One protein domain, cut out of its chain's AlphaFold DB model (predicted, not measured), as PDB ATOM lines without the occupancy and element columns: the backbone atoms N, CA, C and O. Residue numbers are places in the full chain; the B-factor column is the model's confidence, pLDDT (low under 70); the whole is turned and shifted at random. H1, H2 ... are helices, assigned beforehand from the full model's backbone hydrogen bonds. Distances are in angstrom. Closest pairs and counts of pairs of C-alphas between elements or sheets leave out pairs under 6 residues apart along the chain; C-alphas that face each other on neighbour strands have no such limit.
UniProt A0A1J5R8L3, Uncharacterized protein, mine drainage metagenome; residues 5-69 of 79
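Overview. This is residues 5 to 69 of the 79 residues of an uncharacterized protein of mine drainage metagenome (UniProt A0A1J5R8L3). Two helices, H2 and H3, make an open V or L with its corner at the end of H2 and the start of H3, and the short helix H1 packs across H2 on residues 32 to 36. The arm of the V from residue 54 to residue 69, mostly H3, sticks out free of the rest. The printed part has 65 residues with three named helices, H1, H2, H3 in chain order, and no named strand; the class is all helix. The whole is loose, with a radius of gyration of the C-alphas of 15.5 A, and elongated, spanning 45 by 28 by 16 A.

Arrangement. Start with H1, residues 5 to 13, and look on to H2, residues 26 to 42: they touch, closest at the C-alphas of Ala 12 and Trp 36, 6.1 A apart. H2 touches H1 with residues 32 to 36 alone. Their lines stand at a steep tilt of 65 degrees, opposite ways. Next find H3, residues 52 to 65, which is close to H2 but not clearly touching; their closest C-alphas, Asn 41 and Ala 52, are 5.7 A apart. H2 and H3 are about perpendicular, at 86 degrees. H1 and H3 are apart. Every O i to N i+4 pair is within hydrogen-bond range in H3, against 4 of 5 in H1 and 11 of 13 in H2.

Along the chain. Find C-alpha 5 at (-55.770, -37.628, -22.381); from there H1 runs 10.4 A to C-alpha 13. H2 begins at C-alpha 26, (-59.850, -21.038, -26.888), and runs 24.5 A to C-alpha 42. H3 runs 19.8 A from C-alpha 52 to C-alpha 65, at (-50.074, -44.172, -52.966).

Size, cuts and confidence. The C-alphas farthest apart, of Gly 21 and Gly 68, are 46.2 A apart. The printed part has no cut. The link from H1 to H2, 12 residues, is long; that from H2 to H3, 9 residues, is short. The model's pLDDT is under 70 at residues 45 to 51 and 66 to 69.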
ATOM      1  N   ILE A   5     -54.889 -38.678 -22.904       90.31
ATOM      2  CA  ILE A   5     -55.770 -37.628 -22.381       90.31
ATOM      3  C   ILE A   5     -55.562 -37.360 -20.881       90.31
ATOM      4  O   ILE A   5     -55.707 -36.220 -20.445       90.31
ATOM      5  N   GLY A   6     -55.227 -38.381 -20.085       91.25
ATOM      6  CA  GLY A   6     -54.896 -38.225 -18.667       91.25
ATOM      7  C   GLY A   6     -53.609 -37.427 -18.488       91.25
ATOM      8  O   GLY A   6     -53.597 -36.429 -17.770       91.25
ATOM      9  N   LEU A   7     -52.576 -37.796 -19.241       89.38
ATOM     10  CA  LEU A   7     -51.294 -37.103 -19.249       89.38
ATOM     11  C   LEU A   7     -51.430 -35.652 -19.719       89.38
ATOM     12  O   LEU A   7     -50.929 -34.743 -19.063       89.38
ATOM     13  N   PHE A   8     -52.161 -35.419 -20.811       91.69
ATOM     14  CA  PHE A   8     -52.435 -34.075 -21.316       91.69
ATOM     15  C   PHE A   8     -53.090 -33.189 -20.247       91.69
ATOM     16  O   PHE A   8     -52.671 -32.056 -20.023       91.69
ATOM     17  N   LYS A   9     -54.087 -33.705 -19.517       92.25
ATOM     18  CA  LYS A   9     -54.728 -32.949 -18.428       92.25
ATOM     19  C   LYS A   9     -53.760 -32.646 -17.280       92.25
ATOM     20  O   LYS A   9     -53.833 -31.563 -16.702       92.25
ATOM     21  N   THR A  10     -52.867 -33.578 -16.959       91.25
ATOM     22  CA  THR A  10     -51.893 -33.436 -15.869       91.25
ATOM     23  C   THR A  10     -50.760 -32.470 -16.205       91.25
ATOM     24  O   THR A  10     -50.336 -31.722 -15.330       91.25
ATOM     25  N   GLU A  11     -50.268 -32.482 -17.441       90.12
ATOM     26  CA  GLU A  11     -49.108 -31.686 -17.849       90.12
ATOM     27  C   GLU A  11     -49.496 -30.360 -18.496       90.12
ATOM     28  O   GLU A  11     -48.901 -29.338 -18.168       90.12
ATOM     29  N   ALA A  12     -50.472 -30.377 -19.407       92.31
ATOM     30  CA  ALA A  12     -50.824 -29.228 -20.232       92.31
ATOM     31  C   ALA A  12     -51.935 -28.370 -19.619       92.31
ATOM     32  O   ALA A  12     -51.875 -27.162 -19.747       92.31
ATOM     33  N   ILE A  13     -52.951 -28.954 -18.970       92.25
ATOM     34  CA  ILE A  13     -54.103 -28.187 -18.436       92.25
ATOM     35  C   ILE A  13     -53.898 -27.744 -16.985       92.25
ATOM     36  O   ILE A  13     -54.453 -26.734 -16.533       92.25
ATOM     37  N   ARG A  14     -53.133 -28.518 -16.212       88.75
ATOM     38  CA  ARG A  14     -52.724 -28.102 -14.876       88.75
ATOM     39  C   ARG A  14     -51.632 -27.046 -15.012       88.75
ATOM     40  O   ARG A  14     -50.661 -27.249 -15.732       88.75
ATOM     41  N   ARG A  15     -51.766 -25.963 -14.235       83.56
ATOM     42  CA  ARG A  15     -50.785 -24.870 -14.166       83.56
ATOM     43  C   ARG A  15     -49.361 -25.425 -14.101       83.56
ATOM     44  O   ARG A  15     -49.050 -26.199 -13.193       83.56
ATOM     45  N   GLY A  16     -48.515 -25.001 -15.033       86.25
ATOM     46  CA  GLY A  16     -47.237 -25.657 -15.268       86.25
ATOM     47  C   GLY A  16     -46.411 -24.987 -16.369       86.25
ATOM     48  O   GLY A  16     -46.587 -23.798 -16.633       86.25
ATOM     49  N   PRO A  17     -45.489 -25.722 -17.010       87.94
ATOM     50  CA  PRO A  17     -44.540 -25.150 -17.968       87.94
ATOM     51  C   PRO A  17     -45.191 -24.662 -19.271       87.94
ATOM     52  O   PRO A  17     -44.611 -23.827 -19.956       87.94
ATOM     53  N   PHE A  18     -46.391 -25.147 -19.600       90.44
ATOM     54  CA  PHE A  18     -47.100 -24.778 -20.832       90.44
ATOM     55  C   PHE A  18     -48.030 -23.570 -20.657       90.44
ATOM     56  O   PHE A  18     -48.334 -22.896 -21.636       90.44
ATOM     57  N   HIS A  19     -48.453 -23.262 -19.424       91.06
ATOM     58  CA  HIS A  19     -49.256 -22.077 -19.119       91.06
ATOM     59  C   HIS A  19     -49.152 -21.671 -17.635       91.06
ATOM     60  O   HIS A  19     -49.202 -22.494 -16.717       91.06
ATOM     61  N   ALA A  20     -49.049 -20.363 -17.385       86.12
ATOM     62  CA  ALA A  20     -48.798 -19.814 -16.050       86.12
ATOM     63  C   ALA A  20     -50.066 -19.457 -15.251       86.12
ATOM     64  O   ALA A  20     -49.972 -19.188 -14.049       86.12
ATOM     65  N   GLY A  21     -51.243 -19.442 -15.881       87.38
ATOM     66  CA  GLY A  21     -52.509 -19.007 -15.282       87.38
ATOM     67  C   GLY A  21     -53.725 -19.726 -15.871       87.38
ATOM     68  O   GLY A  21     -53.553 -20.622 -16.696       87.38
ATOM     69  N   PRO A  22     -54.951 -19.380 -15.443       91.62
ATOM     70  CA  PRO A  22     -56.167 -20.000 -15.964       91.62
ATOM     71  C   PRO A  22     -56.270 -19.835 -17.483       91.62
ATOM     72  O   PRO A  22     -56.022 -18.742 -17.989       91.62
ATOM     73  N   LEU A  23     -56.683 -20.894 -18.176       93.88
ATOM     74  CA  LEU A  23     -57.044 -20.839 -19.592       93.88
ATOM     75  C   LEU A  23     -58.441 -20.210 -19.684       93.88
ATOM     76  O   LEU A  23     -59.403 -20.774 -19.164       93.88
ATOM     77  N   LYS A  24     -58.545 -19.008 -20.253       95.38
ATOM     78  CA  LYS A  24     -59.774 -18.196 -20.265       95.38
ATOM     79  C   LYS A  24     -60.485 -18.208 -21.611       95.38
ATOM     80  O   LYS A  24     -61.678 -17.925 -21.666       95.38
ATOM     81  N   ASN A  25     -59.757 -18.483 -22.685       96.06
ATOM     82  CA  ASN A  25     -60.280 -18.503 -24.043       96.06
ATOM     83  C   ASN A  25     -59.720 -19.698 -24.832       96.06
ATOM     84  O   ASN A  25     -58.824 -20.403 -24.368       96.06
ATOM     85  N   ILE A  26     -60.270 -19.927 -26.026       96.06
ATOM     86  CA  ILE A  26     -59.850 -21.038 -26.888       96.06
ATOM     87  C   ILE A  26     -58.398 -20.902 -27.357       96.06
ATOM     88  O   ILE A  26     -57.690 -21.900 -27.406       96.06
ATOM     89  N   GLY A  27     -57.924 -19.677 -27.592       96.31
ATOM     90  CA  GLY A  27     -56.537 -19.412 -27.964       96.31
ATOM     91  C   GLY A  27     -55.556 -19.857 -26.879       96.31
ATOM     92  O   GLY A  27     -54.552 -20.491 -27.187       96.31
ATOM     93  N   ASP A  28     -55.870 -19.627 -25.599       94.62
ATOM     94  CA  ASP A  28     -55.039 -20.109 -24.487       94.62
ATOM     95  C   ASP A  28     -54.894 -21.641 -24.532       94.62
ATOM     96  O   ASP A  28     -53.811 -22.178 -24.293       94.62
ATOM     97  N   VAL A  29     -55.978 -22.352 -24.866       94.81
ATOM     98  CA  VAL A  29     -55.983 -23.815 -25.010       94.81
ATOM     99  C   VAL A  29     -55.164 -24.246 -26.225       94.81
ATOM    100  O   VAL A  29     -54.374 -25.183 -26.116       94.81
ATOM    101  N   GLU A  30     -55.308 -23.568 -27.363       96.00
ATOM    102  CA  GLU A  30     -54.554 -23.854 -28.588       96.00
ATOM    103  C   GLU A  30     -53.046 -23.674 -28.377       96.00
ATOM    104  O   GLU A  30     -52.278 -24.593 -28.661       96.00
ATOM    105  N   PHE A  31     -52.620 -22.549 -27.791       94.50
ATOM    106  CA  PHE A  31     -51.211 -22.287 -27.486       94.50
ATOM    107  C   PHE A  31     -50.630 -23.308 -26.511       94.50
ATOM    108  O   PHE A  31     -49.554 -23.857 -26.749       94.50
ATOM    109  N   THR A  32     -51.362 -23.601 -25.437       95.50
ATOM    110  CA  THR A  32     -50.955 -24.593 -24.436       95.50
ATOM    111  C   THR A  32     -50.814 -25.983 -25.063       95.50
ATOM    112  O   THR A  32     -49.850 -26.700 -24.795       95.50
ATOM    113  N   THR A  33     -51.744 -26.348 -25.948       95.50
ATOM    114  CA  THR A  33     -51.719 -27.628 -26.663       95.50
ATOM    115  C   THR A  33     -50.536 -27.699 -27.622       95.50
ATOM    116  O   THR A  33     -49.800 -28.680 -27.589       95.50
ATOM    117  N   MET A  34     -50.295 -26.662 -28.431       94.12
ATOM    118  CA  MET A  34     -49.141 -26.616 -29.337       94.12
ATOM    119  C   MET A  34     -47.814 -26.730 -28.581       94.12
ATOM    120  O   MET A  34     -46.940 -27.496 -28.987       94.12
ATOM    121  N   ALA A  35     -47.684 -26.025 -27.455       92.75
ATOM    122  CA  ALA A  35     -46.488 -26.074 -26.622       92.75
ATOM    123  C   ALA A  35     -46.258 -27.464 -26.001       92.75
ATOM    124  O   ALA A  35     -45.110 -27.867 -25.829       92.75
ATOM    125  N   TRP A  36     -47.325 -28.207 -25.686       93.44
ATOM    126  CA  TRP A  36     -47.238 -29.570 -25.152       93.44
ATOM    127  C   TRP A  36     -46.949 -30.625 -26.228       93.44
ATOM    128  O   TRP A  36     -46.172 -31.553 -25.995       93.44
ATOM    129  N   VAL A  37     -47.534 -30.475 -27.420       90.94
ATOM    130  CA  VAL A  37     -47.429 -31.442 -28.526       90.94
ATOM    131  C   VAL A  37     -45.992 -31.606 -29.025       90.94
ATOM    132  O   VAL A  37     -45.596 -32.731 -29.328       90.94
ATOM    133  N   ASP A  38     -45.199 -30.534 -29.088       87.69
ATOM    134  CA  ASP A  38     -43.808 -30.607 -29.561       87.69
ATOM    135  C   ASP A  38     -42.931 -31.565 -28.726       87.69
ATOM    136  O   ASP A  38     -42.464 -32.576 -29.263       87.69
ATOM    137  N   PRO A  39     -42.727 -31.343 -27.413       86.94
ATOM    138  CA  PRO A  39     -41.926 -32.255 -26.610       86.94
ATOM    139  C   PRO A  39     -42.589 -33.628 -26.474       86.94
ATOM    140  O   PRO A  39     -41.878 -34.632 -26.384       86.94
ATOM    141  N   PHE A  40     -43.926 -33.698 -26.491       86.50
ATOM    142  CA  PHE A  40     -44.636 -34.970 -26.454       86.50
ATOM    143  C   PHE A  40     -44.314 -35.836 -27.679       86.50
ATOM    144  O   PHE A  40     -44.015 -37.009 -27.502       86.50
ATOM    145  N   ASN A  41     -44.303 -35.284 -28.891       83.19
ATOM    146  CA  ASN A  41     -44.069 -36.060 -30.111       83.19
ATOM    147  C   ASN A  41     -42.586 -36.252 -30.461       83.19
ATOM    148  O   ASN A  41     -42.238 -37.248 -31.095       83.19
ATOM    149  N   HIS A  42     -41.718 -35.309 -30.087       78.75
ATOM    150  CA  HIS A  42     -40.320 -35.305 -30.532       78.75
ATOM    151  C   HIS A  42     -39.316 -35.751 -29.467       78.75
ATOM    152  O   HIS A  42     -38.221 -36.187 -29.814       78.75
ATOM    153  N   ARG A  43     -39.641 -35.618 -28.174       73.94
ATOM    154  CA  ARG A  43     -38.664 -35.827 -27.087       73.94
ATOM    155  C   ARG A  43     -39.017 -36.963 -26.139       73.94
ATOM    156  O   ARG A  43     -38.141 -37.438 -25.420       73.94
ATOM    157  N   ARG A  44     -40.273 -37.410 -26.114       73.44
ATOM    158  CA  ARG A  44     -40.677 -38.569 -25.315       73.44
ATOM    159  C   ARG A  44     -40.474 -39.862 -26.104       73.44
ATOM    160  O   ARG A  44     -41.007 -40.031 -27.194       73.44
ATOM    161  N   LEU A  45     -39.742 -40.799 -25.502       66.88
ATOM    162  CA  LEU A  45     -39.730 -42.202 -25.912       66.88
ATOM    163  C   LEU A  45     -41.061 -42.836 -25.499       66.88
ATOM    164  O   LEU A  45     -41.245 -43.234 -24.349       66.88
ATOM    165  N   HIS A  46     -42.002 -42.899 -26.436       67.88
ATOM    166  CA  HIS A  46     -43.245 -43.639 -26.251       67.88
ATOM    167  C   HIS A  46     -43.029 -45.079 -26.687       67.88
ATOM    168  O   HIS A  46     -42.691 -45.342 -27.835       67.88
ATOM    169  N   SER A  47     -43.273 -46.034 -25.797       59.12
ATOM    170  CA  SER A  47     -43.201 -47.460 -26.132       59.12
ATOM    171  C   SER A  47     -44.260 -47.907 -27.155       59.12
ATOM    172  O   SER A  47     -44.135 -48.993 -27.714       59.12
ATOM    173  N   THR A  48     -45.283 -47.087 -27.423       58.78
ATOM    174  CA  THR A  48     -46.433 -47.410 -28.293       58.78
ATOM    175  C   THR A  48     -46.771 -46.353 -29.348       58.78
ATOM    176  O   THR A  48     -47.619 -46.620 -30.196       58.78
ATOM    177  N   LEU A  49     -46.149 -45.171 -29.321       64.25
ATOM    178  CA  LEU A  49     -46.392 -44.115 -30.308       64.25
ATOM    179  C   LEU A  49     -45.156 -43.984 -31.194       64.25
ATOM    180  O   LEU A  49     -44.058 -43.743 -30.694       64.25
ATOM    181  N   ALA A  50     -45.332 -44.169 -32.502       63.84
ATOM    182  CA  ALA A  50     -44.246 -43.978 -33.448       63.84
ATOM    183  C   ALA A  50     -43.814 -42.495 -33.432       63.84
ATOM    184  O   ALA A  50     -44.682 -41.624 -33.313       63.84
ATOM    185  N   PRO A  51     -42.508 -42.191 -33.537       69.38
ATOM    186  CA  PRO A  51     -42.022 -40.815 -33.598       69.38
ATOM    187  C   PRO A  51     -42.743 -39.993 -34.673       69.38
ATOM    188  O   PRO A  51     -43.225 -40.542 -35.665       69.38
ATOM    189  N   ALA A  52     -42.770 -38.666 -34.519       73.81
ATOM    190  CA  ALA A  52     -43.399 -37.770 -35.497       73.81
ATOM    191  C   ALA A  52     -42.912 -38.009 -36.940       73.81
ATOM    192  O   ALA A  52     -43.694 -37.937 -37.884       73.81
ATOM    193  N   GLU A  53     -41.634 -38.351 -37.100       74.19
ATOM    194  CA  GLU A  53     -41.011 -38.741 -38.369       74.19
ATOM    195  C   GLU A  53     -41.669 -39.985 -38.987       74.19
ATOM    196  O   GLU A  53     -42.006 -39.968 -40.170       74.19
ATOM    197  N   ALA A  54     -41.950 -41.023 -38.199       77.94
ATOM    198  CA  ALA A  54     -42.632 -42.221 -38.680       77.94
ATOM    199  C   ALA A  54     -44.079 -41.930 -39.119       77.94
ATOM    200  O   ALA A  54     -44.556 -42.479 -40.114       77.94
ATOM    201  N   VAL A  55     -44.773 -41.024 -38.423       79.19
ATOM    202  CA  VAL A  55     -46.115 -40.563 -38.813       79.19
ATOM    203  C   VAL A  55     -46.057 -39.730 -40.098       79.19
ATOM    204  O   VAL A  55     -46.858 -39.944 -41.006       79.19
ATOM    205  N   ALA A  56     -45.086 -38.822 -40.221       82.69
ATOM    206  CA  ALA A  56     -44.870 -38.038 -41.436       82.69
ATOM    207  C   ALA A  56     -44.543 -38.936 -42.639       82.69
ATOM    208  O   ALA A  56     -45.116 -38.755 -43.713       82.69
ATOM    209  N   ALA A  57     -43.696 -39.952 -42.449       83.44
ATOM    210  CA  ALA A  57     -43.396 -40.958 -43.460       83.44
ATOM    211  C   ALA A  57     -44.650 -41.751 -43.861       83.44
ATOM    212  O   ALA A  57     -44.877 -41.969 -45.049       83.44
ATOM    213  N   HIS A  58     -45.505 -42.119 -42.901       82.50
ATOM    214  CA  HIS A  58     -46.782 -42.777 -43.178       82.50
ATOM    215  C   HIS A  58     -47.717 -41.900 -44.028       82.50
ATOM    216  O   HIS A  58     -48.239 -42.369 -45.038       82.50
ATOM    217  N   TYR A  59     -47.891 -40.619 -43.686       80.38
ATOM    218  CA  TYR A  59     -48.721 -39.696 -44.474       80.38
ATOM    219  C   TYR A  59     -48.128 -39.384 -45.853       80.38
ATOM    220  O   TYR A  59     -48.872 -39.283 -46.831       80.38
ATOM    221  N   ALA A  60     -46.803 -39.269 -45.962       84.88
ATOM    222  CA  ALA A  60     -46.118 -39.099 -47.239       84.88
ATOM    223  C   ALA A  60     -46.310 -40.334 -48.132       84.88
ATOM    224  O   ALA A  60     -46.666 -40.198 -49.302       84.88
ATOM    225  N   ALA A  61     -46.166 -41.536 -47.566       83.75
ATOM    226  CA  ALA A  61     -46.418 -42.792 -48.264       83.75
ATOM    227  C   ALA A  61     -47.889 -42.928 -48.686       83.75
ATOM    228  O   ALA A  61     -48.161 -43.285 -49.829       83.75
ATOM    229  N   ALA A  62     -48.841 -42.574 -47.817       82.25
ATOM    230  CA  ALA A  62     -50.270 -42.584 -48.135       82.25
ATOM    231  C   ALA A  62     -50.623 -41.590 -49.257       82.25
ATOM    232  O   ALA A  62     -51.424 -41.900 -50.139       82.25
ATOM    233  N   THR A  63     -49.980 -40.420 -49.270       80.56
ATOM    234  CA  THR A  63     -50.142 -39.411 -50.328       80.56
ATOM    235  C   THR A  63     -49.532 -39.884 -51.650       80.56
ATOM    236  O   THR A  63     -50.131 -39.701 -52.707       80.56
ATOM    237  N   ALA A  64     -48.369 -40.542 -51.603       76.25
ATOM    238  CA  ALA A  64     -47.714 -41.118 -52.777       76.25
ATOM    239  C   ALA A  64     -48.497 -42.302 -53.374       76.25
ATOM    240  O   ALA A  64     -48.482 -42.494 -54.587       76.25
ATOM    241  N   LEU A  65     -49.213 -43.064 -52.539       72.81
ATOM    242  CA  LEU A  65     -50.074 -44.172 -52.966       72.81
ATOM    243  C   LEU A  65     -51.382 -43.688 -53.626       72.81
ATOM    244  O   LEU A  65     -51.975 -44.410 -54.427       72.81
ATOM    245  N   HIS A  66     -51.814 -42.455 -53.330       61.59
ATOM    246  CA  HIS A  66     -53.025 -41.833 -53.878       61.59
ATOM    247  C   HIS A  66     -52.744 -40.453 -54.511       61.59
ATOM    248  O   HIS A  66     -53.252 -39.428 -54.042       61.59
ATOM    249  N   PRO A  67     -52.001 -40.399 -55.633       58.66
ATOM    250  CA  PRO A  67     -51.549 -39.145 -56.247       58.66
ATOM    251  C   PRO A  67     -52.684 -38.234 -56.771       58.66
ATOM    252  O   PRO A  67     -52.451 -37.055 -57.034       58.66
ATOM    253  N   GLY A  68     -53.921 -38.736 -56.890       58.75
ATOM    254  CA  GLY A  68     -55.094 -37.965 -57.336       58.75
ATOM    255  C   GLY A  68     -55.782 -37.110 -56.257       58.75
ATOM    256  O   GLY A  68     -56.519 -36.186 -56.599       58.75
ATOM    257  N   ALA A  69     -55.538 -37.355 -54.965       56.12
ATOM    258  CA  ALA A  69     -56.229 -36.638 -53.883       56.12
ATOM    259  C   ALA A  69     -55.738 -35.186 -53.712       56.12
ATOM    260  O   ALA A  69     -56.531 -34.280 -53.461       56.12
TER     261      ALA A  69